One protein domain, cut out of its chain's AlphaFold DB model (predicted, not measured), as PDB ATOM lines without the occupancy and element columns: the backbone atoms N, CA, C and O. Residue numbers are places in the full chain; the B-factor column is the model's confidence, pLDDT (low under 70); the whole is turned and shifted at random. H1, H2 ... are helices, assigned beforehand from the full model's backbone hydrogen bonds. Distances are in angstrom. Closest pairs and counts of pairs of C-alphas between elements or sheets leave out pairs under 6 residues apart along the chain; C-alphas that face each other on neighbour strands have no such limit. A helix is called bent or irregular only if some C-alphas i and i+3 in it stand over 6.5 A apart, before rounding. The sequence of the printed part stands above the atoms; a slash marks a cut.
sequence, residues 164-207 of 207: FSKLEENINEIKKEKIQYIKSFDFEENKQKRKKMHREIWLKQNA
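Overview. This is residues 164 to 207 of the 207 residues of an uncharacterized protein of Allochromatium palmeri (UniProt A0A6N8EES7). Two long helices, H1 and H2, meet near their ends at a wide corner, like an open L, with a tight link at the corner and no core beneath it. From that corner the two arms run away from each other, and H2 does not fold back along H1. The printed part has 44 residues with two named helices, H1 then H2 along the chain, and no named strand; the class is all helix. It is extended, with a radius of gyration of the C-alphas of 16.9 A, and the C-alphas span 54 by 21 by 6 A.

Arrangement. Begin with H1, residues 164 to 185, the longest helix by residues, and look past its end to H2, residues 188 to 205. The two are close but not clearly touching, with 2 pairs of C-alphas within 8 A. Their closest C-alphas, those of Phe 185 and Lys 191, are 6.8 A apart. Their lines stand at 74 degrees, about perpendicular, and their centres are 27.8 A apart. In both H1 and H2 every O i to N i+4 pair is within hydrogen-bond range. Residues 164 to 184, 186 to 193 and 195 to 207 stand free.

Along the chain. Find C-alpha 164 at (162.627, 144.195, 149.451); from there H1 runs 31.0 A to C-alpha 185 at (150.181, 132.919, 175.480). Asp 186 and Phe 187 make the tight link. Find C-alpha 188 at (144.032, 129.290, 179.541); H2 runs from it 25.7 A to C-alpha 205 at (163.470, 130.730, 196.228). Neither helix is bent.

Size, cuts and confidence. Look at Ser 165 and Ala 207 for the two C-alphas farthest apart, 54.2 A. The printed part has no cut and ends at residue 207, the chain's last residue. Its mean pLDDT is 89.6, and one printed residue, 207, is under 70.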
ATOM      1  N   PHE A 164     163.747 143.623 148.700       87.12
ATOM      2  CA  PHE A 164     162.627 144.195 149.451       87.12
ATOM      3  C   PHE A 164     161.484 143.192 149.627       87.12
ATOM      4  O   PHE A 164     160.926 143.096 150.716       87.12
ATOM      5  N   SER A 165     161.195 142.384 148.603       86.50
ATOM      6  CA  SER A 165     160.180 141.325 148.665       86.50
ATOM      7  C   SER A 165     160.463 140.314 149.777       86.50
ATOM      8  O   SER A 165     159.556 139.926 150.506       86.50
ATOM      9  N   LYS A 166     161.730 139.933 149.965       88.69
ATOM     10  CA  LYS A 166     162.133 138.984 151.006       88.69
ATOM     11  C   LYS A 166     162.055 139.609 152.394       88.69
ATOM     12  O   LYS A 166     161.620 138.963 153.342       88.69
ATOM     13  N   LEU A 167     162.440 140.879 152.524       88.69
ATOM     14  CA  LEU A 167     162.250 141.627 153.769       88.69
ATOM     15  C   LEU A 167     160.762 141.764 154.119       88.69
ATOM     16  O   LEU A 167     160.389 141.599 155.279       88.69
ATOM     17  N   GLU A 168     159.911 142.030 153.132       90.69
ATOM     18  CA  GLU A 168     158.464 142.151 153.306       90.69
ATOM     19  C   GLU A 168     157.823 140.812 153.705       90.69
ATOM     20  O   GLU A 168     157.009 140.773 154.632       90.69
ATOM     21  N   GLU A 169     158.245 139.702 153.093       92.06
ATOM     22  CA  GLU A 169     157.867 138.342 153.497       92.06
ATOM     23  C   GLU A 169     158.284 138.040 154.940       92.06
ATOM     24  O   GLU A 169     157.428 137.679 155.752       92.06
ATOM     25  N   ASN A 170     159.548 138.290 155.295       93.25
ATOM     26  CA  ASN A 170     160.068 138.073 156.647       93.25
ATOM     27  C   ASN A 170     159.295 138.894 157.693       93.25
ATOM     28  O   ASN A 170     158.936 138.387 158.755       93.25
ATOM     29  N   ILE A 171     158.997 140.167 157.409       93.56
ATOM     30  CA  ILE A 171     158.198 141.020 158.305       93.56
ATOM     31  C   ILE A 171     156.794 140.442 158.491       93.56
ATOM     32  O   ILE A 171     156.257 140.449 159.604       93.56
ATOM     33  N   ASN A 172     156.174 139.961 157.415       94.38
ATOM     34  CA  ASN A 172     154.844 139.366 157.474       94.38
ATOM     35  C   ASN A 172     154.840 138.039 158.240       94.38
ATOM     36  O   ASN A 172     153.889 137.774 158.979       94.38
ATOM     37  N   GLU A 173     155.893 137.238 158.116       96.38
ATOM     38  CA  GLU A 173     156.086 136.015 158.893       96.38
ATOM     39  C   GLU A 173     156.249 136.322 160.384       96.38
ATOM     40  O   GLU A 173     155.443 135.854 161.186       96.38
ATOM     41  N   ILE A 174     157.148 137.241 160.751       96.06
ATOM     42  CA  ILE A 174     157.326 137.692 162.143       96.06
ATOM     43  C   ILE A 174     156.008 138.223 162.727       96.06
ATOM     44  O   ILE A 174     155.665 137.951 163.881       96.06
ATOM     45  N   LYS A 175     155.221 138.978 161.948       95.88
ATOM     46  CA  LYS A 175     153.894 139.449 162.381       95.88
ATOM     47  C   LYS A 175     152.932 138.287 162.633       95.88
ATOM     48  O   LYS A 175     152.219 138.312 163.639       95.88
ATOM     49  N   LYS A 176     152.898 137.282 161.751       95.75
ATOM     50  CA  LYS A 176     152.067 136.078 161.918       95.75
ATOM     51  C   LYS A 176     152.480 135.296 163.163       95.75
ATOM     52  O   LYS A 176     151.615 134.992 163.985       95.75
ATOM     53  N   GLU A 177     153.772 135.044 163.338       95.75
ATOM     54  CA  GLU A 177     154.326 134.357 164.507       95.75
ATOM     55  C   GLU A 177     154.005 135.106 165.798       95.75
ATOM     56  O   GLU A 177     153.517 134.508 166.754       95.75
ATOM     57  N   LYS A 178     154.173 136.433 165.821       95.06
ATOM     58  CA  LYS A 178     153.812 137.266 166.975       95.06
ATOM     59  C   LYS A 178     152.336 137.120 167.341       95.06
ATOM     60  O   LYS A 178     152.007 136.986 168.518       95.06
ATOM     61  N   ILE A 179     151.437 137.140 166.357       94.75
ATOM     62  CA  ILE A 179     149.997 136.964 166.593       94.75
ATOM     63  C   ILE A 179     149.711 135.566 167.151       94.75
ATOM     64  O   ILE A 179     148.939 135.435 168.101       94.75
ATOM     65  N   GLN A 180     150.321 134.525 166.584       93.56
ATOM     66  CA  GLN A 180     150.172 133.151 167.069       93.56
ATOM     67  C   GLN A 180     150.716 132.991 168.494       93.56
ATOM     68  O   GLN A 180     150.044 132.407 169.345       93.56
ATOM     69  N   TYR A 181     151.881 133.571 168.779       93.31
ATOM     70  CA  TYR A 181     152.473 133.594 170.108       93.31
ATOM     71  C   TYR A 181     151.536 134.259 171.114       93.31
ATOM     72  O   TYR A 181     151.211 133.633 172.113       93.31
ATOM     73  N   ILE A 182     151.025 135.463 170.834       91.88
ATOM     74  CA  ILE A 182     150.087 136.158 171.735       91.88
ATOM     75  C   ILE A 182     148.836 135.304 171.982       91.88
ATOM     76  O   ILE A 182     148.471 135.065 173.131       91.88
ATOM     77  N   LYS A 183     148.228 134.750 170.923       90.81
ATOM     78  CA  LYS A 183     147.055 133.867 171.053       90.81
ATOM     79  C   LYS A 183     147.339 132.642 171.928       90.81
ATOM     80  O   LYS A 183     146.528 132.292 172.778       90.81
ATOM     81  N   SER A 184     148.485 131.990 171.731       91.12
ATOM     82  CA  SER A 184     148.884 130.824 172.533       91.12
ATOM     83  C   SER A 184     149.288 131.197 173.961       91.12
ATOM     84  O   SER A 184     149.064 130.416 174.888       91.12
ATOM     85  N   PHE A 185     149.847 132.389 174.168       88.62
ATOM     86  CA  PHE A 185     150.181 132.919 175.480       88.62
ATOM     87  C   PHE A 185     148.911 133.132 176.307       88.62
ATOM     88  O   PHE A 185     148.877 132.721 177.469       88.62
ATOM     89  N   ASP A 186     147.857 133.685 175.709       87.69
ATOM     90  CA  ASP A 186     146.568 133.930 176.370       87.69
ATOM     91  C   ASP A 186     145.691 132.678 176.518       87.69
ATOM     92  O   ASP A 186     144.673 132.715 177.210       87.69
ATOM     93  N   PHE A 187     146.097 131.546 175.933       89.00
ATOM     94  CA  PHE A 187     145.396 130.277 176.096       89.00
ATOM     95  C   PHE A 187     145.401 129.835 177.567       89.00
ATOM     96  O   PHE A 187     146.450 129.805 178.223       89.00
ATOM     97  N   GLU A 188     144.226 129.483 178.098       86.94
ATOM     98  CA  GLU A 188     144.032 129.290 179.541       86.94
ATOM     99  C   GLU A 188     144.941 128.182 180.101       86.94
ATOM    100  O   GLU A 188     145.542 128.348 181.160       86.94
ATOM    101  N   GLU A 189     145.168 127.102 179.351       86.19
ATOM    102  CA  GLU A 189     146.094 126.029 179.743       86.19
ATOM    103  C   GLU A 189     147.532 126.531 179.930       86.19
ATOM    104  O   GLU A 189     148.203 126.185 180.906       86.19
ATOM    105  N   ASN A 190     148.010 127.390 179.028       87.06
ATOM    106  CA  ASN A 190     149.351 127.962 179.112       87.06
ATOM    107  C   ASN A 190     149.445 128.985 180.244       87.06
ATOM    108  O   ASN A 190     150.454 129.035 180.950       87.06
ATOM    109  N   LYS A 191     148.382 129.752 180.490       87.94
ATOM    110  CA  LYS A 191     148.279 130.652 181.645       87.94
ATOM    111  C   LYS A 191     148.358 129.888 182.966       87.94
ATOM    112  O   LYS A 191     149.094 130.302 183.864       87.94
ATOM    113  N   GLN A 192     147.660 128.760 183.085       88.44
ATOM    114  CA  GLN A 192     147.715 127.903 184.273       88.44
ATOM    115  C   GLN A 192     149.090 127.247 184.444       88.44
ATOM    116  O   GLN A 192     149.633 127.262 185.551       88.44
ATOM    117  N   LYS A 193     149.718 126.771 183.357       90.00
ATOM    118  CA  LYS A 193     151.108 126.274 183.381       90.00
ATOM    119  C   LYS A 193     152.087 127.339 183.880       90.00
ATOM    120  O   LYS A 193     152.880 127.051 184.773       90.00
ATOM    121  N   ARG A 194     151.996 128.579 183.383       91.44
ATOM    122  CA  ARG A 194     152.844 129.695 183.845       91.44
ATOM    123  C   ARG A 194     152.618 130.020 185.322       91.44
ATOM    124  O   ARG A 194     153.588 130.176 186.057       91.44
ATOM    125  N   LYS A 195     151.361 130.061 185.783       90.31
ATOM    126  CA  LYS A 195     151.032 130.250 187.210       90.31
ATOM    127  C   LYS A 195     151.632 129.145 188.082       90.31
ATOM    128  O   LYS A 195     152.182 129.446 189.139       90.31
ATOM    129  N   LYS A 196     151.534 127.884 187.651       91.56
ATOM    130  CA  LYS A 196     152.104 126.735 188.364       91.56
ATOM    131  C   LYS A 196     153.630 126.827 188.439       91.56
ATOM    132  O   LYS A 196     154.172 126.780 189.535       91.56
ATOM    133  N   MET A 197     154.296 127.051 187.308       90.38
ATOM    134  CA  MET A 197     155.755 127.184 187.242       90.38
ATOM    135  C   MET A 197     156.267 128.356 188.089       90.38
ATOM    136  O   MET A 197     157.241 128.211 188.819       90.38
ATOM    137  N   HIS A 198     155.578 129.501 188.067       90.44
ATOM    138  CA  HIS A 198     155.904 130.629 188.941       90.44
ATOM    139  C   HIS A 198     155.784 130.257 190.425       90.44
ATOM    140  O   HIS A 198     156.668 130.587 191.207       90.44
ATOM    141  N   ARG A 199     154.711 129.559 190.827       90.06
ATOM    142  CA  ARG A 199     154.552 129.079 192.212       90.06
ATOM    143  C   ARG A 199     155.686 128.137 192.613       90.06
ATOM    144  O   ARG A 199     156.220 128.286 193.701       90.06
ATOM    145  N   GLU A 200     156.075 127.210 191.741       91.62
ATOM    146  CA  GLU A 200     157.187 126.283 191.992       91.62
ATOM    147  C   GLU A 200     158.527 127.012 192.154       91.62
ATOM    148  O   GLU A 200     159.285 126.702 193.070       91.62
ATOM    149  N   ILE A 201     158.817 127.999 191.300       89.69
ATOM    150  CA  ILE A 201     160.036 128.817 191.399       89.69
ATOM    151  C   ILE A 201     160.019 129.657 192.678       89.69
ATOM    152  O   ILE A 201     161.005 129.670 193.409       89.69
ATOM    153  N   TRP A 202     158.897 130.311 192.981       91.06
ATOM    154  CA  TRP A 202     158.744 131.123 194.187       91.06
ATOM    155  C   TRP A 202     158.936 130.288 195.456       91.06
ATOM    156  O   TRP A 202     159.650 130.714 196.358       91.06
ATOM    157  N   LEU A 203     158.371 129.078 195.501       88.69
ATOM    158  CA  LEU A 203     158.569 128.149 196.614       88.69
ATOM    159  C   LEU A 203     160.032 127.712 196.746       88.69
ATOM    160  O   LEU A 203     160.520 127.615 197.859       88.69
ATOM    161  N   LYS A 204     160.752 127.490 195.638       87.75
ATOM    162  CA  LYS A 204     162.186 127.143 195.668       87.75
ATOM    163  C   LYS A 204     163.099 128.293 196.096       87.75
ATOM    164  O   LYS A 204     164.203 128.033 196.548       87.75
ATOM    165  N   GLN A 205     162.684 129.539 195.883       83.94
ATOM    166  CA  GLN A 205     163.470 130.730 196.228       83.94
ATOM    167  C   GLN A 205     163.184 131.255 197.642       83.94
ATOM    168  O   GLN A 205     163.992 132.009 198.170       83.94
ATOM    169  N   ASN A 206     162.042 130.886 198.232       73.19
ATOM    170  CA  ASN A 206     161.603 131.318 199.566       73.19
ATOM    171  C   ASN A 206     161.499 130.153 200.573       73.19
ATOM    172  O   ASN A 206     160.833 130.298 201.599       73.19
ATOM    173  N   ALA A 207     162.116 129.011 200.263       56.66
ATOM    174  CA  ALA A 207     162.340 127.883 201.168       56.66
ATOM    175  C   ALA A 207     163.825 127.822 201.533       56.66
ATOM    176  O   ALA A 207     164.115 127.493 202.702       56.66
TER     177      ALA A 207